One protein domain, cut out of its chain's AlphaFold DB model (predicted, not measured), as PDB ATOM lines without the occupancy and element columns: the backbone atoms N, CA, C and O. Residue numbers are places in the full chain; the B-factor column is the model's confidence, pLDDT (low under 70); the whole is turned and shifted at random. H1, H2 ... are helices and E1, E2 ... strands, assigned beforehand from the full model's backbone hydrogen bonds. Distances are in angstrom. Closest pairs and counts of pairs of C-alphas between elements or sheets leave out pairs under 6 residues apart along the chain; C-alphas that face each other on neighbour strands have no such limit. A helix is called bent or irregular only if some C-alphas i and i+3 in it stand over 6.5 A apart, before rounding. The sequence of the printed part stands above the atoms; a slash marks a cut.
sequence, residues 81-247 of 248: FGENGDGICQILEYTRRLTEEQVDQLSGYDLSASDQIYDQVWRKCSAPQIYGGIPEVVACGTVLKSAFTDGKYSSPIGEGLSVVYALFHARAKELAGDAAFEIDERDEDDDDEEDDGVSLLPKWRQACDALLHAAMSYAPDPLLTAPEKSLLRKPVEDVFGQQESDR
ATOM      1  N   PHE A  81     -41.763   1.337 -33.766       84.62
ATOM      2  CA  PHE A  81     -41.598   1.806 -35.141       84.62
ATOM      3  C   PHE A  81     -42.678   1.258 -36.090       84.62
ATOM      4  O   PHE A  81     -42.591   1.421 -37.306       84.62
ATOM      5  N   GLY A  82     -43.719   0.621 -35.543       83.25
ATOM      6  CA  GLY A  82     -44.849   0.091 -36.305       83.25
ATOM      7  C   GLY A  82     -44.573  -1.257 -36.981       83.25
ATOM      8  O   GLY A  82     -43.714  -2.023 -36.557       83.25
ATOM      9  N   GLU A  83     -45.347  -1.560 -38.026       83.56
ATOM     10  CA  GLU A  83     -45.385  -2.879 -38.686       83.56
ATOM     11  C   GLU A  83     -44.032  -3.322 -39.260       83.56
ATOM     12  O   GLU A  83     -43.685  -4.496 -39.189       83.56
ATOM     13  N   ASN A  84     -43.234  -2.377 -39.763       87.38
ATOM     14  CA  ASN A  84     -41.909  -2.646 -40.329       87.38
ATOM     15  C   ASN A  84     -40.767  -2.361 -39.337       87.38
ATOM     16  O   ASN A  84     -39.630  -2.107 -39.744       87.38
ATOM     17  N   GLY A  85     -41.056  -2.368 -38.034       88.88
ATOM     18  CA  GLY A  85     -40.120  -1.898 -37.020       88.88
ATOM     19  C   GLY A  85     -38.840  -2.717 -36.875       88.88
ATOM     20  O   GLY A  85     -37.816  -2.166 -36.475       88.88
ATOM     21  N   ASP A  86     -38.846  -3.993 -37.266       92.12
ATOM     22  CA  ASP A  86     -37.628  -4.813 -37.310       92.12
ATOM     23  C   ASP A  86     -36.607  -4.262 -38.314       92.12
ATOM     24  O   ASP A  86     -35.408  -4.237 -38.035       92.12
ATOM     25  N   GLY A  87     -37.084  -3.743 -39.450       92.44
ATOM     26  CA  GLY A  87     -36.240  -3.078 -40.439       92.44
ATOM     27  C   GLY A  87     -35.582  -1.820 -39.881       92.44
ATOM     28  O   GLY A  87     -34.387  -1.606 -40.065       92.44
ATOM     29  N   ILE A  88     -36.329  -1.028 -39.107       92.19
ATOM     30  CA  ILE A  88     -35.780   0.151 -38.423       92.19
ATOM     31  C   ILE A  88     -34.743  -0.258 -37.377       92.19
ATOM     32  O   ILE A  88     -33.652   0.305 -37.352       92.19
ATOM     33  N   CYS A  89     -35.026  -1.278 -36.562       92.94
ATOM     34  CA  CYS A  89     -34.057  -1.818 -35.605       92.94
ATOM     35  C   CYS A  89     -32.755  -2.268 -36.285       92.94
ATOM     36  O   CYS A  89     -31.676  -2.059 -35.731       92.94
ATOM     37  N   GLN A  90     -32.834  -2.839 -37.489       93.88
ATOM     38  CA  GLN A  90     -31.653  -3.208 -38.270       93.88
ATOM     39  C   GLN A  90     -30.834  -1.978 -38.689       93.88
ATOM     40  O   GLN A  90     -29.618  -1.977 -38.495       93.88
ATOM     41  N   ILE A  91     -31.480  -0.912 -39.180       95.44
ATOM     42  CA  ILE A  91     -30.795   0.355 -39.495       95.44
ATOM     43  C   ILE A  91     -30.132   0.943 -38.245       95.44
ATOM     44  O   ILE A  91     -28.973   1.342 -38.301       95.44
ATOM     45  N   LEU A  92     -30.811   0.931 -37.095       93.75
ATOM     46  CA  LEU A  92     -30.233   1.397 -35.830       93.75
ATOM     47  C   LEU A  92     -28.992   0.584 -35.431       93.75
ATOM     48  O   LEU A  92     -28.002   1.146 -34.962       93.75
ATOM     49  N   GLU A  93     -28.996  -0.731 -35.634       93.56
ATOM     50  CA  GLU A  93     -27.815  -1.562 -35.379       93.56
ATOM     51  C   GLU A  93     -26.668  -1.284 -36.360       93.56
ATOM     52  O   GLU A  93     -25.507  -1.287 -35.939       93.56
ATOM     53  N   TYR A  94     -26.963  -0.991 -37.628       95.00
ATOM     54  CA  TYR A  94     -25.959  -0.529 -38.591       95.00
ATOM     55  C   TYR A  94     -25.345   0.802 -38.168       95.00
ATOM     56  O   TYR A  94     -24.122   0.893 -38.060       95.00
ATOM     57  N   THR A  95     -26.169   1.792 -37.820       95.06
ATOM     58  CA  THR A  95     -25.706   3.103 -37.347       95.06
ATOM     59  C   THR A  95     -24.805   2.972 -36.116       95.06
ATOM     60  O   THR A  95     -23.754   3.598 -36.055       95.06
ATOM     61  N   ARG A  96     -25.137   2.094 -35.157       93.31
ATOM     62  CA  ARG A  96     -24.302   1.853 -33.959       93.31
ATOM     63  C   ARG A  96     -22.930   1.272 -34.266       93.31
ATOM     64  O   ARG A  96     -21.981   1.511 -33.523       93.31
ATOM     65  N   ARG A  97     -22.842   0.436 -35.295       94.12
ATOM     66  CA  ARG A  97     -21.617  -0.290 -35.660       94.12
ATOM     67  C   ARG A  97     -20.851   0.393 -36.781       94.12
ATOM     68  O   ARG A  97     -19.843  -0.149 -37.224       94.12
ATOM     69  N   LEU A  98     -21.320   1.563 -37.206       95.81
ATOM     70  CA  LEU A  98     -20.738   2.332 -38.284       95.81
ATOM     71  C   LEU A  98     -19.258   2.613 -38.004       95.81
ATOM     72  O   LEU A  98     -18.863   2.923 -36.874       95.81
ATOM     73  N   THR A  99     -18.448   2.486 -39.043       96.69
ATOM     74  CA  THR A  99     -17.015   2.796 -39.053       96.69
ATOM     75  C   THR A  99     -16.746   3.979 -39.977       96.69
ATOM     76  O   THR A  99     -17.565   4.279 -40.844       96.69
ATOM     77  N   GLU A 100     -15.595   4.638 -39.835       95.69
ATOM     78  CA  GLU A 100     -15.221   5.744 -40.731       95.69
ATOM     79  C   GLU A 100     -15.165   5.322 -42.206       95.69
ATOM     80  O   GLU A 100     -15.638   6.065 -43.059       95.69
ATOM     81  N   GLU A 101     -14.684   4.110 -42.506       96.62
ATOM     82  CA  GLU A 101     -14.668   3.576 -43.875       96.62
ATOM     83  C   GLU A 101     -16.087   3.449 -44.449       96.62
ATOM     84  O   GLU A 101     -16.332   3.793 -45.602       96.62
ATOM     85  N   GLN A 102     -17.049   3.004 -43.640       97.50
ATOM     86  CA  GLN A 102     -18.446   2.926 -44.067       97.50
ATOM     87  C   GLN A 102     -19.071   4.314 -44.230       97.50
ATOM     88  O   GLN A 102     -19.891   4.498 -45.124       97.50
ATOM     89  N   VAL A 103     -18.673   5.300 -43.418       97.62
ATOM     90  CA  VAL A 103     -19.065   6.705 -43.630       97.62
ATOM     91  C   VAL A 103     -18.535   7.193 -44.976       97.62
ATOM     92  O   VAL A 103     -19.298   7.773 -45.741       97.62
ATOM     93  N   ASP A 104     -17.265   6.922 -45.298       96.94
ATOM     94  CA  ASP A 104     -16.679   7.255 -46.602       96.94
ATOM     95  C   ASP A 104     -17.456   6.605 -47.750       96.94
ATOM     96  O   ASP A 104     -17.861   7.295 -48.687       96.94
ATOM     97  N   GLN A 105     -17.738   5.305 -47.650       97.56
ATOM     98  CA  GLN A 105     -18.499   4.580 -48.668       97.56
ATOM     99  C   GLN A 105     -19.912   5.149 -48.845       97.56
ATOM    100  O   GLN A 105     -20.299   5.437 -49.975       97.56
ATOM    101  N   LEU A 106     -20.662   5.361 -47.757       97.69
ATOM    102  CA  LEU A 106     -22.016   5.929 -47.805       97.69
ATOM    103  C   LEU A 106     -22.016   7.352 -48.374       97.69
ATOM    104  O   LEU A 106     -22.866   7.679 -49.198       97.69
ATOM    105  N   SER A 107     -21.036   8.177 -47.993       96.69
ATOM    106  CA  SER A 107     -20.896   9.546 -48.505       96.69
ATOM    107  C   SER A 107     -20.567   9.608 -50.002       96.69
ATOM    108  O   SER A 107     -20.788  10.630 -50.640       96.69
ATOM    109  N   GLY A 108     -20.077   8.513 -50.591       96.19
ATOM    110  CA  GLY A 108     -19.779   8.424 -52.020       96.19
ATOM    111  C   GLY A 108     -20.996   8.180 -52.920       96.19
ATOM    112  O   GLY A 108     -20.851   8.217 -54.142       96.19
ATOM    113  N   TYR A 109     -22.180   7.907 -52.359       97.25
ATOM    114  CA  TYR A 109     -23.387   7.631 -53.146       97.25
ATOM    115  C   TYR A 109     -24.045   8.912 -53.665       97.25
ATOM    116  O   TYR A 109     -24.243   9.868 -52.920       97.25
ATOM    117  N   ASP A 110     -24.479   8.896 -54.929       95.94
ATOM    118  CA  ASP A 110     -25.410   9.902 -55.450       95.94
ATOM    119  C   ASP A 110     -26.816   9.628 -54.903       95.94
ATOM    120  O   ASP A 110     -27.466   8.643 -55.272       95.94
ATOM    121  N   LEU A 111     -27.269  10.500 -54.003       93.50
ATOM    122  CA  LEU A 111     -28.567  10.395 -53.343       93.50
ATOM    123  C   LEU A 111     -29.659  11.220 -54.030       93.50
ATOM    124  O   LEU A 111     -30.801  11.156 -53.592       93.50
ATOM    125  N   SER A 112     -29.384  11.894 -55.153       94.06
ATOM    126  CA  SER A 112     -30.318  12.856 -55.766       94.06
ATOM    127  C   SER A 112     -31.713  12.279 -56.054       94.06
ATOM    128  O   SER A 112     -32.727  12.967 -55.932       94.06
ATOM    129  N   ALA A 113     -31.790  11.010 -56.468       93.94
ATOM    130  CA  ALA A 113     -33.066  10.332 -56.698       93.94
ATOM    131  C   ALA A 113     -33.749   9.903 -55.384       93.94
ATOM    132  O   ALA A 113     -34.975   9.951 -55.283       93.94
ATOM    133  N   SER A 114     -32.960   9.507 -54.383       93.56
ATOM    134  CA  SER A 114     -33.433   9.160 -53.041       93.56
ATOM    135  C   SER A 114     -33.996  10.382 -52.321       93.56
ATOM    136  O   SER A 114     -35.102  10.291 -51.794       93.56
ATOM    137  N   ASP A 115     -33.318  11.531 -52.407       91.25
ATOM    138  CA  ASP A 115     -33.757  12.814 -51.846       91.25
ATOM    139  C   ASP A 115     -35.144  13.187 -52.373       91.25
ATOM    140  O   ASP A 115     -36.052  13.514 -51.614       91.25
ATOM    141  N   GLN A 116     -35.352  13.062 -53.690       92.19
ATOM    142  CA  GLN A 116     -36.642  13.361 -54.314       92.19
ATOM    143  C   GLN A 116     -37.766  12.467 -53.787       92.19
ATOM    144  O   GLN A 116     -38.884  12.947 -53.583       92.19
ATOM    145  N   ILE A 117     -37.497  11.176 -53.583       92.44
ATOM    146  CA  ILE A 117     -38.477  10.235 -53.030       92.44
ATOM    147  C   ILE A 117     -38.731  10.548 -51.556       92.44
ATOM    148  O   ILE A 117     -39.888  10.614 -51.141       92.44
ATOM    149  N   TYR A 118     -37.676  10.770 -50.776       89.88
ATOM    150  CA  TYR A 118     -37.749  11.100 -49.356       89.88
ATOM    151  C   TYR A 118     -38.599  12.355 -49.122       89.88
ATOM    152  O   TYR A 118     -39.578  12.320 -48.372       89.88
ATOM    153  N   ASP A 119     -38.326  13.418 -49.875       86.19
ATOM    154  CA  ASP A 119     -39.120  14.644 -49.923       86.19
ATOM    155  C   ASP A 119     -40.585  14.393 -50.287       86.19
ATOM    156  O   ASP A 119     -41.498  14.986 -49.709       86.19
ATOM    157  N   GLN A 120     -40.845  13.548 -51.287       85.75
ATOM    158  CA  GLN A 120     -42.210  13.228 -51.702       85.75
ATOM    159  C   GLN A 120     -42.973  12.492 -50.603       85.75
ATOM    160  O   GLN A 120     -44.152  12.791 -50.396       85.75
ATOM    161  N   VAL A 121     -42.332  11.564 -49.888       84.88
ATOM    162  CA  VAL A 121     -42.949  10.891 -48.738       84.88
ATOM    163  C   VAL A 121     -43.273  11.909 -47.655       84.88
ATOM    164  O   VAL A 121     -44.413  11.946 -47.190       84.88
ATOM    165  N   TRP A 122     -42.343  12.807 -47.332       80.69
ATOM    166  CA  TRP A 122     -42.611  13.881 -46.381       80.69
ATOM    167  C   TRP A 122     -43.750  14.785 -46.817       80.69
ATOM    168  O   TRP A 122     -44.629  15.062 -46.015       80.69
ATOM    169  N   ARG A 123     -43.828  15.188 -48.087       79.25
ATOM    170  CA  ARG A 123     -44.969  15.976 -48.584       79.25
ATOM    171  C   ARG A 123     -46.289  15.213 -48.461       79.25
ATOM    172  O   ARG A 123     -47.292  15.826 -48.109       79.25
ATOM    173  N   LYS A 124     -46.308  13.897 -48.702       78.25
ATOM    174  CA  LYS A 124     -47.507  13.056 -48.503       78.25
ATOM    175  C   LYS A 124     -47.916  12.983 -47.026       78.25
ATOM    176  O   LYS A 124     -49.110  12.979 -46.743       78.25
ATOM    177  N   CYS A 125     -46.951  12.943 -46.108       71.38
ATOM    178  CA  CYS A 125     -47.185  12.891 -44.660       71.38
ATOM    179  C   CYS A 125     -47.507  14.262 -44.043       71.38
ATOM    180  O   CYS A 125     -48.277  14.331 -43.090       71.38
ATOM    181  N   SER A 126     -46.939  15.341 -44.588       61.59
ATOM    182  CA  SER A 126     -47.007  16.703 -44.050       61.59
ATOM    183  C   SER A 126     -48.075  17.577 -44.707       61.59
ATOM    184  O   SER A 126     -48.322  18.679 -44.220       61.59
ATOM    185  N   ALA A 127     -48.707  17.130 -45.799       50.53
ATOM    186  CA  ALA A 127     -49.795  17.857 -46.447       50.53
ATOM    187  C   ALA A 127     -50.973  18.037 -45.469       50.53
ATOM    188  O   ALA A 127     -51.685  17.069 -45.179       50.53
ATOM    189  N   PRO A 128     -51.235  19.263 -44.975       50.91
ATOM    190  CA  PRO A 128     -52.369  19.500 -44.113       50.91
ATOM    191  C   PRO A 128     -53.632  19.555 -44.976       50.91
ATOM    192  O   PRO A 128     -53.699  20.269 -45.980       50.91
ATOM    193  N   GLN A 129     -54.724  18.985 -44.471       48.03
ATOM    194  CA  GLN A 129     -55.889  19.854 -44.398       48.03
ATOM    195  C   GLN A 129     -55.471  21.085 -43.575       48.03
ATOM    196  O   GLN A 129     -55.335  20.998 -42.362       48.03
ATOM    197  N   ILE A 130     -55.308  22.205 -44.290       41.41
ATOM    198  CA  ILE A 130     -55.315  23.596 -43.814       41.41
ATOM    199  C   ILE A 130     -54.056  24.081 -43.053       41.41
ATOM    200  O   ILE A 130     -53.953  23.941 -41.844       41.41
ATOM    201  N   TYR A 131     -53.113  24.712 -43.761       32.16
ATOM    202  CA  TYR A 131     -52.825  26.166 -43.750       32.16
ATOM    203  C   TYR A 131     -51.539  26.426 -44.557       32.16
ATOM    204  O   TYR A 131     -50.588  25.659 -44.488       32.16
ATOM    205  N   GLY A 132     -51.547  27.483 -45.376       30.89
ATOM    206  CA  GLY A 132     -50.520  27.820 -46.372       30.89
ATOM    207  C   GLY A 132     -49.197  28.350 -45.814       30.89
ATOM    208  O   GLY A 132     -48.749  29.411 -46.235       30.89
ATOM    209  N   GLY A 133     -48.583  27.616 -44.892       32.81
ATOM    210  CA  GLY A 133     -47.158  27.702 -44.598       32.81
ATOM    211  C   GLY A 133     -46.505  26.407 -45.062       32.81
ATOM    212  O   GLY A 133     -47.061  25.330 -44.857       32.81
ATOM    213  N   ILE A 134     -45.357  26.502 -45.725       35.22
ATOM    214  CA  ILE A 134     -44.475  25.347 -45.901       35.22
ATOM    215  C   ILE A 134     -44.171  24.883 -44.468       35.22
ATOM    216  O   ILE A 134     -43.690  25.714 -43.699       35.22
ATOM    217  N   PRO A 135     -44.501  23.643 -44.052       40.66
ATOM    218  CA  PRO A 135     -43.961  23.128 -42.808       40.66
ATOM    219  C   PRO A 135     -42.455  23.232 -42.970       40.66
ATOM    220  O   PRO A 135     -41.917  22.679 -43.934       40.66
ATOM    221  N   GLU A 136     -41.810  24.004 -42.109       37.59
ATOM    222  CA  GLU A 136     -40.367  24.001 -41.988       37.59
ATOM    223  C   GLU A 136     -40.005  22.574 -41.583       37.59
ATOM    224  O   GLU A 136     -40.102  22.163 -40.429       37.59
ATOM    225  N   VAL A 137     -39.769  21.746 -42.599       39.38
ATOM    226  CA  VAL A 137     -39.105  20.469 -42.448       39.38
ATOM    227  C   VAL A 137     -37.746  20.891 -41.940       39.38
ATOM    228  O   VAL A 137     -36.905  21.312 -42.733       39.38
ATOM    229  N   VAL A 138     -37.573  20.879 -40.618       36.97
ATOM    230  CA  VAL A 138     -36.257  21.040 -40.014       36.97
ATOM    231  C   VAL A 138     -35.384  20.041 -40.756       36.97
ATOM    232  O   VAL A 138     -35.701  18.847 -40.808       36.97
ATOM    233  N   ALA A 139     -34.362  20.554 -41.435       34.66
ATOM    234  CA  ALA A 139     -33.561  19.866 -42.445       34.66
ATOM    235  C   ALA A 139     -32.696  18.716 -41.874       34.66
ATOM    236  O   ALA A 139     -31.698  18.325 -42.474       34.66
ATOM    237  N   CYS A 140     -33.099  18.168 -40.725       38.03
ATOM    238  CA  CYS A 140     -32.361  17.298 -39.821       38.03
ATOM    239  C   CYS A 140     -33.188  16.071 -39.375       38.03
ATOM    240  O   CYS A 140     -32.984  15.540 -38.290       38.03
ATOM    241  N   GLY A 141     -34.173  15.622 -40.166       40.97
ATOM    242  CA  GLY A 141     -34.864  14.339 -39.925       40.97
ATOM    243  C   GLY A 141     -35.704  14.251 -38.642       40.97
ATOM    244  O   GLY A 141     -36.191  13.170 -38.309       40.97
ATOM    245  N   THR A 142     -35.916  15.370 -37.949       37.19
ATOM    246  CA  THR A 142     -36.691  15.440 -36.707       37.19
ATOM    247  C   THR A 142     -38.054  16.052 -37.005       37.19
ATOM    248  O   THR A 142     -38.154  17.197 -37.438       37.19
ATOM    249  N   VAL A 143     -39.128  15.291 -36.783       40.94
ATOM    250  CA  VAL A 143     -40.475  15.870 -36.735       40.94
ATOM    251  C   VAL A 143     -40.740  16.263 -35.298       40.94
ATOM    252  O   VAL A 143     -40.916  15.400 -34.440       40.94
ATOM    253  N   LEU A 144     -40.847  17.564 -35.046       35.41
ATOM    254  CA  LEU A 144     -41.567  18.044 -33.877       35.41
ATOM    255  C   LEU A 144     -43.000  17.512 -33.979       35.41
ATOM    256  O   LEU A 144     -43.779  17.935 -34.839       35.41
ATOM    257  N   LYS A 145     -43.362  16.563 -33.107       37.47
ATOM    258  CA  LYS A 145     -44.759  16.198 -32.856       37.47
ATOM    259  C   LYS A 145     -45.420  17.462 -32.308       37.47
ATOM    260  O   LYS A 145     -45.354  17.736 -31.114       37.47
ATOM    261  N   SER A 146     -45.957  18.296 -33.200       35.84
ATOM    262  CA  SER A 146     -46.501  19.599 -32.829       35.84
ATOM    263  C   SER A 146     -47.557  19.406 -31.746       35.84
ATOM    264  O   SER A 146     -48.597  18.783 -31.984       35.84
ATOM    265  N   ALA A 147     -47.299  19.974 -30.565       35.44
ATOM    266  CA  ALA A 147     -48.204  19.976 -29.415       35.44
ATOM    267  C   ALA A 147     -49.566  20.648 -29.711       35.44
ATOM    268  O   ALA A 147     -50.481  20.593 -28.880       35.44
ATOM    269  N   PHE A 148     -49.692  21.264 -30.896       32.91
ATOM    270  CA  PHE A 148     -50.837  22.023 -31.389       32.91
ATOM    271  C   PHE A 148     -51.747  21.252 -32.355       32.91
ATOM    272  O   PHE A 148     -52.734  21.815 -32.823       32.91
ATOM    273  N   THR A 149     -51.462  19.983 -32.659       36.69
ATOM    274  CA  THR A 149     -52.354  19.169 -33.501       36.69
ATOM    275  C   THR A 149     -52.790  17.905 -32.775       36.69
ATOM    276  O   THR A 149     -51.980  17.259 -32.115       36.69
ATOM    277  N   ASP A 150     -54.069  17.545 -32.910       38.41
ATOM    278  CA  ASP A 150     -54.689  16.315 -32.393       38.41
ATOM    279  C   ASP A 150     -54.112  15.043 -33.063       38.41
ATOM    280  O   ASP A 150     -54.826  14.277 -33.713       38.41
ATOM    281  N   GLY A 151     -52.799  14.819 -32.960       42.41
ATOM    282  CA  GLY A 151     -52.123  13.600 -33.404       42.41
ATOM    283  C   GLY A 151     -52.009  13.416 -34.920       42.41
ATOM    284  O   GLY A 151     -52.042  12.279 -35.379       42.41
ATOM    285  N   LYS A 152     -51.897  14.492 -35.715       47.25
ATOM    286  CA  LYS A 152     -51.908  14.391 -37.193       47.25
ATOM    287  C   LYS A 152     -50.562  14.567 -37.896       47.25
ATOM    288  O   LYS A 152     -50.509  14.377 -39.105       47.25
ATOM    289  N   TYR A 153     -49.496  14.872 -37.162       50.62
ATOM    290  CA  TYR A 153     -48.136  14.899 -37.699       50.62
ATOM    291  C   TYR A 153     -47.295  13.851 -36.989       50.62
ATOM    292  O   TYR A 153     -46.848  14.046 -35.862       50.62
ATOM    293  N   SER A 154     -47.109  12.717 -37.652       57.94
ATOM    294  CA  SER A 154     -46.137  11.712 -37.246       57.94
ATOM    295  C   SER A 154     -45.324  11.321 -38.466       57.94
ATOM    296  O   SER A 154     -45.890  11.086 -39.537       57.94
ATOM    297  N   SER A 155     -44.010  11.222 -38.290       68.31
ATOM    298  CA  SER A 155     -43.134  10.519 -39.226       68.31
ATOM    299  C   SER A 155     -43.773   9.188 -39.666       68.31
ATOM    300  O   SER A 155     -44.395   8.503 -38.843       68.31
ATOM    301  N   PRO A 156     -43.630   8.792 -40.944       71.50
ATOM    302  CA  PRO A 156     -44.231   7.569 -41.482       71.50
ATOM    303  C   PRO A 156     -43.745   6.286 -40.795       71.50
ATOM    304  O   PRO A 156     -44.365   5.238 -40.962       71.50
ATOM    305  N   ILE A 157     -42.662   6.369 -40.018       77.38
ATOM    306  CA  ILE A 157     -42.085   5.272 -39.233       77.38
ATOM    307  C   ILE A 157     -42.011   5.603 -37.728       77.38
ATOM    308  O   ILE A 157     -41.134   5.112 -37.014       77.38
ATOM    309  N   GLY A 158     -42.896   6.482 -37.238       77.00
ATOM    310  CA  GLY A 158     -42.850   6.982 -35.859       77.00
ATOM    311  C   GLY A 158     -41.526   7.694 -35.559       77.00
ATOM    312  O   GLY A 158     -40.945   8.322 -36.440       77.00
ATOM    313  N   GLU A 159     -40.996   7.551 -34.346       77.00
ATOM    314  CA  GLU A 159     -39.723   8.179 -33.941       77.00
ATOM    315  C   GLU A 159     -38.475   7.607 -34.651       77.00
ATOM    316  O   GLU A 159     -37.358   8.023 -34.361       77.00
ATOM    317  N   GLY A 160     -38.620   6.657 -35.586       85.62
ATOM    318  CA  GLY A 160     -37.494   5.962 -36.216       85.62
ATOM    319  C   GLY A 160     -36.442   6.888 -36.839       85.62
ATOM    320  O   GLY A 160     -35.254   6.678 -36.616       85.62
ATOM    321  N   LEU A 161     -36.857   7.934 -37.565       87.88
ATOM    322  CA  LEU A 161     -35.925   8.883 -38.198       87.88
ATOM    323  C   LEU A 161     -35.180   9.730 -37.159       87.88
ATOM    324  O   LEU A 161     -33.956   9.819 -37.229       87.88
ATOM    325  N   SER A 162     -35.890  10.244 -36.147       83.25
ATOM    326  CA  SER A 162     -35.297  10.984 -35.026       83.25
ATOM    327  C   SER A 162     -34.253  10.137 -34.289       83.25
ATOM    328  O   SER A 162     -33.158  10.607 -33.983       83.25
ATOM    329  N   VAL A 163     -34.556   8.857 -34.036       87.94
ATOM    330  CA  VAL A 163     -33.633   7.941 -33.347       87.94
ATOM    331  C   VAL A 163     -32.423   7.612 -34.221       87.94
ATOM    332  O   VAL A 163     -31.308   7.594 -33.703       87.94
ATOM    333  N   VAL A 164     -32.605   7.379 -35.528       91.94
ATOM    334  CA  VAL A 164     -31.484   7.173 -36.467       91.94
ATOM    335  C   VAL A 164     -30.565   8.391 -36.472       91.94
ATOM    336  O   VAL A 164     -29.354   8.222 -36.335       91.94
ATOM    337  N   TYR A 165     -31.129   9.594 -36.569       90.19
ATOM    338  CA  TYR A 165     -30.381  10.849 -36.588       90.19
ATOM    339  C   TYR A 165     -29.590  11.071 -35.290       90.19
ATOM    340  O   TYR A 165     -28.366  11.213 -35.326       90.19
ATOM    341  N   ALA A 166     -30.252  10.997 -34.131       88.50
ATOM    342  CA  ALA A 166     -29.605  11.164 -32.828       88.50
ATOM    343  C   ALA A 166     -28.489  10.133 -32.595       88.50
ATOM    344  O   ALA A 166     -27.414  10.448 -32.080       88.50
ATOM    345  N   LEU A 167     -28.726   8.886 -33.004       91.56
ATOM    346  CA  LEU A 167     -27.744   7.819 -32.892       91.56
ATOM    347  C   LEU A 167     -26.552   8.030 -33.833       91.56
ATOM    348  O   LEU A 167     -25.417   7.747 -33.447       91.56
ATOM    349  N   PHE A 168     -26.796   8.532 -35.044       94.44
ATOM    350  CA  PHE A 168     -25.738   8.877 -35.986       94.44
ATOM    351  C   PHE A 168     -24.880  10.022 -35.453       94.44
ATOM    352  O   PHE A 168     -23.661   9.898 -35.470       94.44
ATOM    353  N   HIS A 169     -25.482  11.085 -34.911       92.19
ATOM    354  CA  HIS A 169     -24.751  12.190 -34.276       92.19
ATOM    355  C   HIS A 169     -23.834  11.699 -33.155       92.19
ATOM    356  O   HIS A 169     -22.636  11.988 -33.154       92.19
ATOM    357  N   ALA A 170     -24.371  10.891 -32.234       91.50
ATOM    358  CA  ALA A 170     -23.573  10.285 -31.172       91.50
ATOM    359  C   ALA A 170     -22.406   9.469 -31.748       91.50
ATOM    360  O   ALA A 170     -21.269   9.600 -31.295       91.50
ATOM    361  N   ARG A 171     -22.659   8.673 -32.793       94.56
ATOM    362  CA  ARG A 171     -21.624   7.855 -33.426       94.56
ATOM    363  C   ARG A 171     -20.576   8.677 -34.180       94.56
ATOM    364  O   ARG A 171     -19.393   8.356 -34.107       94.56
ATOM    365  N   ALA A 172     -20.979   9.733 -34.876       94.81
ATOM    366  CA  ALA A 172     -20.081  10.645 -35.576       94.81
ATOM    367  C   ALA A 172     -19.131  11.336 -34.589       94.81
ATOM    368  O   ALA A 172     -17.921  11.375 -34.815       94.81
ATOM    369  N   LYS A 173     -19.663  11.764 -33.436       93.81
ATOM    370  CA  LYS A 173     -18.867  12.304 -32.330       93.81
ATOM    371  C   LYS A 173     -17.878  11.284 -31.767       93.81
ATOM    372  O   LYS A 173     -16.738  11.641 -31.495       93.81
ATOM    373  N   GLU A 174     -18.281  10.025 -31.601       95.38
ATOM    374  CA  GLU A 174     -17.380   8.958 -31.139       95.38
ATOM    375  C   GLU A 174     -16.232   8.677 -32.116       95.38
ATOM    376  O   GLU A 174     -15.122   8.386 -31.675       95.38
ATOM    377  N   LEU A 175     -16.500   8.724 -33.425       95.75
ATOM    378  CA  LEU A 175     -15.516   8.404 -34.459       95.75
ATOM    379  C   LEU A 175     -14.549   9.565 -34.715       95.75
ATOM    380  O   LEU A 175     -13.340   9.370 -34.680       95.75
ATOM    381  N   ALA A 176     -15.069  10.774 -34.931       94.62
ATOM    382  CA  ALA A 176     -14.275  11.908 -35.407       94.62
ATOM    383  C   ALA A 176     -14.300  13.137 -34.486       94.62
ATOM    384  O   ALA A 176     -13.662  14.147 -34.791       94.62
ATOM    385  N   GLY A 177     -14.993  13.076 -33.346       92.94
ATOM    386  CA  GLY A 177     -15.090  14.203 -32.422       92.94
ATOM    387  C   GLY A 177     -15.687  15.434 -33.102       92.94
ATOM    388  O   GLY A 177     -16.687  15.338 -33.809       92.94
ATOM    389  N   ASP A 178     -15.063  16.592 -32.892       91.69
ATOM    390  CA  ASP A 178     -15.498  17.861 -33.491       91.69
ATOM    391  C   ASP A 178     -15.284  17.901 -35.010       91.69
ATOM    392  O   ASP A 178     -15.959  18.652 -35.699       91.69
ATOM    393  N   ALA A 179     -14.417  17.047 -35.568       92.56
ATOM    394  CA  ALA A 179     -14.150  17.010 -37.008       92.56
ATOM    395  C   ALA A 179     -15.311  16.430 -37.841       92.56
ATOM    396  O   ALA A 179     -15.204  16.349 -39.066       92.56
ATOM    397  N   ALA A 180     -16.399  15.996 -37.199       93.06
ATOM    398  CA  ALA A 180     -17.641  15.634 -37.874       93.06
ATOM    399  C   ALA A 180     -18.629  16.800 -38.022       93.06
ATOM    400  O   ALA A 180     -19.603  16.665 -38.766       93.06
ATOM    401  N   PHE A 181     -18.380  17.926 -37.352       92.88
ATOM    402  CA  PHE A 181     -19.359  18.988 -37.174       92.88
ATOM    403  C   PHE A 181     -18.812  20.363 -37.569       92.88
ATOM    404  O   PHE A 181     -17.605  20.605 -37.534       92.88
ATOM    405  N   GLU A 182     -19.719  21.262 -37.927       89.12
ATOM    406  CA  GLU A 182     -19.482  22.694 -38.090       89.12
ATOM    407  C   GLU A 182     -20.443  23.478 -37.194       89.12
ATOM    408  O   GLU A 182     -21.566  23.039 -36.962       89.12
ATOM    409  N   ILE A 183     -19.978  24.609 -36.665       81.88
ATOM    410  CA  ILE A 183     -20.789  25.531 -35.865       81.88
ATOM    411  C   ILE A 183     -21.262  26.633 -36.817       81.88
ATOM    412  O   ILE A 183     -20.422  27.305 -37.422       81.88
ATOM    413  N   ASP A 184     -22.571  26.810 -36.982       68.44
ATOM    414  CA  ASP A 184     -23.130  27.989 -37.642       68.44
ATOM    415  C   ASP A 184     -23.116  29.138 -36.625       68.44
ATOM    416  O   ASP A 184     -23.921  29.206 -35.705       68.44
ATOM    417  N   GLU A 185     -22.161  30.058 -36.771       61.84
ATOM    418  CA  GLU A 185     -22.009  31.248 -35.913       61.84
ATOM    419  C   GLU A 185     -23.172  32.262 -36.071       61.84
ATOM    420  O   GLU A 185     -23.078  33.398 -35.609       61.84
ATOM    421  N   ARG A 186     -24.259  31.903 -36.772       57.47
ATOM    422  CA  ARG A 186     -25.427  32.766 -37.012       57.47
ATOM    423  C   ARG A 186     -26.475  32.746 -35.902       57.47
ATOM    424  O   ARG A 186     -27.316  33.641 -35.908       57.47
ATOM    425  N   ASP A 187     -26.372  31.824 -34.950       50.94
ATOM    426  CA  ASP A 187     -27.363  31.635 -33.882       50.94
ATOM    427  C   ASP A 187     -26.989  32.350 -32.565       50.94
ATOM    428  O   ASP A 187     -27.517  32.038 -31.505       50.94
ATOM    429  N   GLU A 188     -26.094  33.350 -32.595       49.31
ATOM    430  CA  GLU A 188     -25.769  34.146 -31.392       49.31
ATOM    431  C   GLU A 188     -26.915  35.084 -30.936       49.31
ATOM    432  O   GLU A 188     -26.850  35.616 -29.828       49.31
ATOM    433  N   ASP A 189     -27.953  35.286 -31.762       52.34
ATOM    434  CA  ASP A 189     -29.051  36.239 -31.507       52.34
ATOM    435  C   ASP A 189     -30.406  35.583 -31.138       52.34
ATOM    436  O   ASP A 189     -31.342  36.315 -30.799       52.34
ATOM    437  N   ASP A 190     -30.532  34.248 -31.163       48.47
ATOM    438  CA  ASP A 190     -31.756  33.543 -30.745       48.47
ATOM    439  C   ASP A 190     -31.583  32.946 -29.332       48.47
ATOM    440  O   ASP A 190     -30.867  31.977 -29.109       48.47
ATOM    441  N   ASP A 191     -32.278  33.541 -28.355       50.56
ATOM    442  CA  ASP A 191     -32.349  33.148 -26.929       50.56
ATOM    443  C   ASP A 191     -33.014  31.759 -26.688       50.56
ATOM    444  O   ASP A 191     -33.379  31.423 -25.555       50.56
ATOM    445  N   ASP A 192     -33.202  30.936 -27.726       47.84
ATOM    446  CA  ASP A 192     -33.778  29.592 -27.626       47.84
ATOM    447  C   ASP A 192     -32.651  28.554 -27.431       47.84
ATOM    448  O   ASP A 192     -32.060  28.046 -28.378       47.84
ATOM    449  N   GLU A 193     -32.365  28.227 -26.163       46.25
ATOM    450  CA  GLU A 193     -31.300  27.336 -25.647       46.25
ATOM    451  C   GLU A 193     -31.275  25.865 -26.172       46.25
ATOM    452  O   GLU A 193     -30.676  25.001 -25.524       46.25
ATOM    453  N   GLU A 194     -31.908  25.519 -27.299       47.34
ATOM    454  CA  GLU A 194     -31.987  24.127 -27.791       47.34
ATOM    455  C   GLU A 194     -31.279  23.832 -29.126       47.34
ATOM    456  O   GLU A 194     -31.071  22.649 -29.408       47.34
ATOM    457  N   ASP A 195     -30.853  24.834 -29.902       51.03
ATOM    458  CA  ASP A 195     -30.004  24.621 -31.087       51.03
ATOM    459  C   ASP A 195     -28.590  25.136 -30.790       51.03
ATOM    460  O   ASP A 195     -28.364  26.331 -30.630       51.03
ATOM    461  N   ASP A 196     -27.618  24.234 -30.641       55.03
ATOM    462  CA  ASP A 196     -26.227  24.601 -30.354       55.03
ATOM    463  C   ASP A 196     -25.487  25.143 -31.595       55.03
ATOM    464  O   ASP A 196     -24.266  25.332 -31.561       55.03
ATOM    465  N   GLY A 197     -26.216  25.385 -32.693       61.81
ATOM    466  CA  GLY A 197     -25.686  25.792 -33.991       61.81
ATOM    467  C   GLY A 197     -24.823  24.702 -34.629       61.81
ATOM    468  O   GLY A 197     -24.096  24.965 -35.585       61.81
ATOM    469  N   VAL A 198     -24.827  23.471 -34.098       74.31
ATOM    470  CA  VAL A 198     -23.909  22.407 -34.519       74.31
ATOM    471  C   VAL A 198     -24.556  21.540 -35.595       74.31
ATOM    472  O   VAL A 198     -25.429  20.711 -35.335       74.31
ATOM    473  N   SER A 199     -24.048  21.637 -36.822       84.75
ATOM    474  CA  SER A 199     -24.500  20.820 -37.952       84.75
ATOM    475  C   SER A 199     -23.426  19.837 -38.432       84.75
ATOM    476  O   SER A 199     -22.236  19.989 -38.156       84.75
ATOM    477  N   LEU A 200     -23.834  18.759 -39.112       88.62
ATOM    478  CA  LEU A 200     -22.897  17.780 -39.675       88.62
ATOM    479  C   LEU A 200     -22.182  18.353 -40.900       88.62
ATOM    480  O   LEU A 200     -22.829  18.807 -41.846       88.62
ATOM    481  N   LEU A 201     -20.860  18.182 -40.954       93.62
ATOM    482  CA  LEU A 201     -20.083  18.470 -42.159       93.62
ATOM    483  C   LEU A 201     -20.559  17.612 -43.350       93.62
ATOM    484  O   LEU A 201     -21.027  16.486 -43.147       93.62
ATOM    485  N   PRO A 202     -20.366  18.060 -44.609       93.38
ATOM    486  CA  PRO A 202     -20.984  17.448 -45.792       93.38
ATOM    487  C   PRO A 202     -20.823  15.926 -45.924       93.38
ATOM    488  O   PRO A 202     -21.797  15.232 -46.204       93.38
ATOM    489  N   LYS A 203     -19.621  15.388 -45.658       95.50
ATOM    490  CA  LYS A 203     -19.357  13.934 -45.669       95.50
ATOM    491  C   LYS A 203     -20.280  13.185 -44.702       95.50
ATOM    492  O   LYS A 203     -20.867  12.164 -45.053       95.50
ATOM    493  N   TRP A 204     -20.388  13.687 -43.476       95.44
ATOM    494  CA  TRP A 204     -21.172  13.069 -42.412       95.44
ATOM    495  C   TRP A 204     -22.665  13.241 -42.645       95.44
ATOM    496  O   TRP A 204     -23.419  12.290 -42.456       95.44
ATOM    497  N   ARG A 205     -23.075  14.416 -43.129       94.38
ATOM    498  CA  ARG A 205     -24.455  14.687 -43.529       94.38
ATOM    499  C   ARG A 205     -24.924  13.713 -44.607       94.38
ATOM    500  O   ARG A 205     -25.916  13.030 -44.402       94.38
ATOM    501  N   GLN A 206     -24.156  13.548 -45.683       94.88
ATOM    502  CA  GLN A 206     -24.519  12.648 -46.782       94.88
ATOM    503  C   GLN A 206     -24.598  11.176 -46.343       94.88
ATOM    504  O   GLN A 206     -25.491  10.440 -46.764       94.88
ATOM    505  N   ALA A 207     -23.705  10.737 -45.451       97.19
ATOM    506  CA  ALA A 207     -23.791   9.399 -44.867       97.19
ATOM    507  C   ALA A 207     -25.017   9.232 -43.946       97.19
ATOM    508  O   ALA A 207     -25.647   8.172 -43.950       97.19
ATOM    509  N   CYS A 208     -25.377  10.268 -43.183       96.31
ATOM    510  CA  CYS A 208     -26.598  10.291 -42.379       96.31
ATOM    511  C   CYS A 208     -27.845  10.207 -43.270       96.31
ATOM    512  O   CYS A 208     -28.721   9.378 -43.018       96.31
ATOM    513  N   ASP A 209     -27.895  10.988 -44.349       95.31
ATOM    514  CA  ASP A 209     -29.003  10.997 -45.307       95.31
ATOM    515  C   ASP A 209     -29.213   9.608 -45.925       95.31
ATOM    516  O   ASP A 209     -30.339   9.119 -45.990       95.31
ATOM    517  N   ALA A 210     -28.137   8.893 -46.274       97.56
ATOM    518  CA  ALA A 210     -28.230   7.512 -46.756       97.56
ATOM    519  C   ALA A 210     -28.912   6.561 -45.745       97.56
ATOM    520  O   ALA A 210     -29.720   5.713 -46.136       97.56
ATOM    521  N   LEU A 211     -28.631   6.708 -44.445       97.19
ATOM    522  CA  LEU A 211     -29.270   5.915 -43.386       97.19
ATOM    523  C   LEU A 211     -30.730   6.328 -43.157       97.19
ATOM    524  O   LEU A 211     -31.585   5.460 -42.964       97.19
ATOM    525  N   LEU A 212     -31.039   7.626 -43.227       95.38
ATOM    526  CA  LEU A 212     -32.409   8.144 -43.134       95.38
ATOM    527  C   LEU A 212     -33.268   7.686 -44.321       95.38
ATOM    528  O   LEU A 212     -34.412   7.271 -44.125       95.38
ATOM    529  N   HIS A 213     -32.715   7.669 -45.535       95.44
ATOM    530  CA  HIS A 213     -33.359   7.090 -46.716       95.44
ATOM    531  C   HIS A 213     -33.655   5.606 -46.518       95.44
ATOM    532  O   HIS A 213     -34.794   5.168 -46.702       95.44
ATOM    533  N   ALA A 214     -32.664   4.833 -46.074       96.50
ATOM    534  CA  ALA A 214     -32.852   3.413 -45.818       96.50
ATOM    535  C   ALA A 214     -33.931   3.163 -44.752       96.50
ATOM    536  O   ALA A 214     -34.779   2.290 -44.941       96.50
ATOM    537  N   ALA A 215     -33.976   3.966 -43.684       94.44
ATOM    538  CA  ALA A 215     -35.047   3.917 -42.691       94.44
ATOM    539  C   ALA A 215     -36.419   4.261 -43.304       94.44
ATOM    540  O   ALA A 215     -37.383   3.518 -43.114       94.44
ATOM    541  N   MET A 216     -36.506   5.320 -44.115       92.62
ATOM    542  CA  MET A 216     -37.733   5.729 -44.812       92.62
ATOM    543  C   MET A 216     -38.292   4.632 -45.729       92.62
ATOM    544  O   MET A 216     -39.505   4.531 -45.897       92.62
ATOM    545  N   SER A 217     -37.448   3.754 -46.277       94.62
ATOM    546  CA  SER A 217     -37.897   2.617 -47.098       94.62
ATOM    547  C   SER A 217     -38.862   1.657 -46.380       94.62
ATOM    548  O   SER A 217     -39.585   0.897 -47.031       94.62
ATOM    549  N   TYR A 218     -38.870   1.676 -45.045       92.50
ATOM    550  CA  TYR A 218     -39.758   0.881 -44.199       92.50
ATOM    551  C   TYR A 218     -41.068   1.604 -43.866       92.50
ATOM    552  O   TYR A 218     -41.902   1.066 -43.135       92.50
ATOM    553  N   ALA A 219     -41.304   2.784 -44.443       87.12
ATOM    554  CA  ALA A 219     -42.615   3.410 -44.419       87.12
ATOM    555  C   ALA A 219     -43.699   2.453 -44.979       87.12
ATOM    556  O   ALA A 219     -43.417   1.624 -45.861       87.12
ATOM    557  N   PRO A 220     -44.948   2.550 -44.483       80.38
ATOM    558  CA  PRO A 220     -46.062   1.732 -44.952       80.38
ATOM    559  C   PRO A 220     -46.225   1.740 -46.480       80.38
ATOM    560  O   PRO A 220     -46.040   2.764 -47.137       80.38
ATOM    561  N   ASP A 221     -46.642   0.601 -47.041       73.31
ATOM    562  CA  ASP A 221     -46.814   0.376 -48.486       73.31
ATOM    563  C   ASP A 221     -47.586   1.452 -49.277       73.31
ATOM    564  O   ASP A 221     -47.185   1.724 -50.408       73.31
ATOM    565  N   PRO A 222     -48.642   2.126 -48.765       81.50
ATOM    566  CA  PRO A 222     -49.296   3.182 -49.544       81.50
ATOM    567  C   PRO A 222     -48.401   4.403 -49.824       81.50
ATOM    568  O   PRO A 222     -48.747   5.222 -50.678       81.50
ATOM    569  N   LEU A 223     -47.271   4.559 -49.124       84.75
ATOM    570  CA  LEU A 223     -46.374   5.705 -49.292       84.75
ATOM    571  C   LEU A 223     -45.290   5.475 -50.346       84.75
ATOM    572  O   LEU A 223     -44.905   6.437 -51.020       84.75
ATOM    573  N   LEU A 224     -44.839   4.226 -50.497       89.12
ATOM    574  CA  LEU A 224     -43.695   3.838 -51.320       89.12
ATOM    575  C   LEU A 224     -43.956   2.532 -52.074       89.12
ATOM    576  O   LEU A 224     -44.317   1.509 -51.491       89.12
ATOM    577  N   THR A 225     -43.667   2.543 -53.368       92.25
ATOM    578  CA  THR A 225     -43.633   1.353 -54.219       92.25
ATOM    579  C   THR A 225     -42.388   0.504 -53.946       92.25
ATOM    580  O   THR A 225     -41.372   0.991 -53.452       92.25
ATOM    581  N   ALA A 226     -42.423  -0.784 -54.309       92.31
ATOM    582  CA  ALA A 226     -41.275  -1.676 -54.123       92.31
ATOM    583  C   ALA A 226     -39.968  -1.172 -54.787       92.31
ATOM    584  O   ALA A 226     -38.932  -1.233 -54.127       92.31
ATOM    585  N   PRO A 227     -39.973  -0.625 -56.025       94.69
ATOM    586  CA  PRO A 227     -38.769  -0.037 -56.617       94.69
ATOM    587  C   PRO A 227     -38.219   1.160 -55.834       94.69
ATOM    588  O   PRO A 227     -37.006   1.267 -55.676       94.69
ATOM    589  N   GLU A 228     -39.089   2.031 -55.316       95.25
ATOM    590  CA  GLU A 228     -38.674   3.177 -54.496       95.25
ATOM    591  C   GLU A 228     -38.057   2.706 -53.174       95.25
ATOM    592  O   GLU A 228     -36.992   3.184 -52.791       95.25
ATOM    593  N   LYS A 229     -38.660   1.704 -52.514       94.62
ATOM    594  CA  LYS A 229     -38.094   1.094 -51.299       94.62
ATOM    595  C   LYS A 229     -36.697   0.522 -51.546       94.62
ATOM    596  O   LYS A 229     -35.796   0.767 -50.749       94.62
ATOM    597  N   SER A 230     -36.504  -0.211 -52.644       95.06
ATOM    598  CA  SER A 230     -35.191  -0.760 -53.003       95.06
ATOM    599  C   SER A 230     -34.170   0.331 -53.322       95.06
ATOM    600  O   SER A 230     -33.017   0.218 -52.917       95.06
ATOM    601  N   LEU A 231     -34.574   1.401 -54.014       96.25
ATOM    602  CA  LEU A 231     -33.680   2.518 -54.323       96.25
ATOM    603  C   LEU A 231     -33.192   3.218 -53.047       96.25
ATOM    604  O   LEU A 231     -31.997   3.464 -52.913       96.25
ATOM    605  N   LEU A 232     -34.098   3.465 -52.094       96.44
ATOM    606  CA  LEU A 232     -33.777   4.099 -50.813       96.44
ATOM    607  C   LEU A 232     -32.836   3.255 -49.934       96.44
ATOM    608  O   LEU A 232     -32.020   3.818 -49.210       96.44
ATOM    609  N   ARG A 233     -32.931   1.916 -49.979       95.62
ATOM    610  CA  ARG A 233     -32.064   1.026 -49.176       95.62
ATOM    611  C   ARG A 233     -30.715   0.727 -49.795       95.62
ATOM    612  O   ARG A 233     -29.796   0.360 -49.064       95.62
ATOM    613  N   LYS A 234     -30.593   0.869 -51.113       95.94
ATOM    614  CA  LYS A 234     -29.431   0.406 -51.867       95.94
ATOM    615  C   LYS A 234     -28.076   0.823 -51.267       95.94
ATOM    616  O   LYS A 234     -27.246  -0.068 -51.113       95.94
ATOM    617  N   PRO A 235     -27.833   2.093 -50.876       96.44
ATOM    618  CA  PRO A 235     -26.540   2.476 -50.302       96.44
ATOM    619  C   PRO A 235     -26.173   1.666 -49.051       96.44
ATOM    620  O   PRO A 235     -25.045   1.208 -48.902       96.44
ATOM    621  N   VAL A 236     -27.144   1.438 -48.167       96.06
ATOM    622  CA  VAL A 236     -26.949   0.671 -46.931       96.06
ATOM    623  C   VAL A 236     -26.810  -0.823 -47.232       96.06
ATOM    624  O   VAL A 236     -25.949  -1.486 -46.661       96.06
ATOM    625  N   GLU A 237     -27.610  -1.370 -48.146       95.00
ATOM    626  CA  GLU A 237     -27.501  -2.781 -48.549       95.00
ATOM    627  C   GLU A 237     -26.140  -3.093 -49.185       95.00
ATOM    628  O   GLU A 237     -25.535  -4.112 -48.859       95.00
ATOM    629  N   ASP A 238     -25.616  -2.204 -50.029       95.31
ATOM    630  CA  ASP A 238     -24.306  -2.375 -50.655       95.31
ATOM    631  C   ASP A 238     -23.166  -2.325 -49.616       95.31
ATOM    632  O   ASP A 238     -22.262  -3.160 -49.656       95.31
ATOM    633  N   VAL A 239     -23.215  -1.384 -48.664       95.62
ATOM    634  CA  VAL A 239     -22.159  -1.177 -47.650       95.62
ATOM    635  C   VAL A 239     -22.175  -2.247 -46.555       95.62
ATOM    636  O   VAL A 239     -21.126  -2.745 -46.140       95.62
ATOM    637  N   PHE A 240     -23.354  -2.626 -46.061       91.56
ATOM    638  CA  PHE A 240     -23.479  -3.571 -44.945       91.56
ATOM    639  C   PHE A 240     -23.706  -5.019 -45.405       91.56
ATOM    640  O   PHE A 240     -23.284  -5.946 -44.712       91.56
ATOM    641  N   GLY A 241     -24.300  -5.239 -46.581       78.69
ATOM    642  CA  GLY A 241     -24.552  -6.575 -47.132       78.69
ATOM    643  C   GLY A 241     -23.288  -7.308 -47.590       78.69
ATOM    644  O   GLY A 241     -23.234  -8.536 -47.514       78.69
ATOM    645  N   GLN A 242     -22.235  -6.586 -47.986       59.72
ATOM    646  CA  GLN A 242     -20.938  -7.189 -48.329       59.72
ATOM    647  C   GLN A 242     -20.286  -7.883 -47.116       59.72
ATOM    648  O   GLN A 242     -19.732  -8.974 -47.249       59.72
ATOM    649  N   GLN A 243     -20.451  -7.343 -45.903       53.22
ATOM    650  CA  GLN A 243     -19.862  -7.926 -44.690       53.22
ATOM    651  C   GLN A 243     -20.560  -9.195 -44.182       53.22
ATOM    652  O   GLN A 243     -19.933 -10.000 -43.492       53.22
ATOM    653  N   GLU A 244     -21.843  -9.401 -44.491       53.59
ATOM    654  CA  GLU A 244     -22.531 -10.650 -44.134       53.59
ATOM    655  C   GLU A 244     -22.111 -11.822 -45.031       53.59
ATOM    656  O   GLU A 244     -22.169 -12.977 -44.599       53.59
ATOM    657  N   SER A 245     -21.647 -11.535 -46.253       46.62
ATOM    658  CA  SER A 245     -21.111 -12.541 -47.174       46.62
ATOM    659  C   SER A 245     -19.685 -12.964 -46.813       46.62
ATOM    660  O   SER A 245     -19.364 -14.138 -46.955       46.62
ATOM    661  N   ASP A 246     -18.860 -12.052 -46.290       45.41
ATOM    662  CA  ASP A 246     -17.471 -12.340 -45.887       45.41
ATOM    663  C   ASP A 246     -17.354 -13.052 -44.523       45.41
ATOM    664  O   ASP A 246     -16.272 -13.477 -44.115       45.41
ATOM    665  N   ARG A 247     -18.470 -13.191 -43.794       45.50
ATOM    666  CA  ARG A 247     -18.558 -13.916 -42.511       45.50
ATOM    667  C   ARG A 247     -19.090 -15.352 -42.636       45.50
ATOM    668  O   ARG A 247     -19.251 -16.007 -41.602       45.50
TER     669      ARG A 247
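Overview. This is residues 81 to 247 of the 248 residues of an uncharacterized protein of Fibrobacteres bacterium (UniProt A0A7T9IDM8). Helix H5 makes the core of a helical body: H1 and H4 lie side by side with it in a three-helix bundle, while H2, H3 and H6 pack on it at steeper angles. A small hairpin, E1 and E2, with a long loop sits at one end; residues 189 to 194 of that loop stick out, as do residues 241 to 247, of which 241 to 245 belong to H6. The printed part has 167 residues, with six named helices and two named strands in the order H1 H2 H3 H4 E1 E2 H5 H6, the strands antiparallel: mostly helix. It is compact, with a radius of gyration of the C-alphas of 16.4 A and spans of 52, 42 and 25 A.

Along the chain. Find C-alpha 85 at (-40.120, -1.898, -37.020), where H1 begins; it runs over residues 85 to 97, 18.6 A. H2 follows at residues 100 to 107, 10.3 A, and H3 at residues 112 to 126, 20.8 A. After a long link, H4 takes residues 160 to 180, 22.1 A; it is irregular, with C-alphas 175 and 178 9.5 A apart, and has a kink of 86 degrees near residue 174. E1 is residues 181 to 183, 6.8 A, and E2 residues 198 to 200, 7.0 A. Look for H5 at residues 202 to 216, 20.5 A, from C-alpha 202 at (-20.984, 17.448, -45.792). H6, residues 226 to 245, 23.9 A, is irregular, with C-alphas 232 and 235 7.4 A apart and a kink of 69 degrees near residue 236; it ends at C-alpha 245, (-21.111, -12.541, -47.174).

Arrangement. Start at H5, the hub, which touches five helices. H4 touches it at a shallow tilt of 20 degrees, opposite ways, closest at the C-alphas of Leu 161 and Leu 212, 6.1 A. H1 touches H4 at a shallow tilt of 5 degrees, the same way, closest at the C-alphas of Thr 95 and Phe 168, 5.9 A. H6 touches H5 at a tilt of 67 degrees, only just steep, closest at the C-alphas of Ala 214 and Arg 233, 4.2 A. In the hairpin E1 and E2, N 182 and O 199 are within hydrogen-bond range at 2.8 A. Every O i to N i+4 pair is within range in H1, H2, H3 and H5, against 14 of 17 in H4 and 10 of 16 in H6. H4 and H6 are apart.

Size, cuts and confidence. The C-alphas of Tyr 131 and Arg 247 are the two farthest apart, 52.7 A. The printed part has no cut. The links H3 to H4 and E1 to E2 are long. Confidence is low, with pLDDT under 70, at residues 126 to 155, 184 to 197 and 242 to 247.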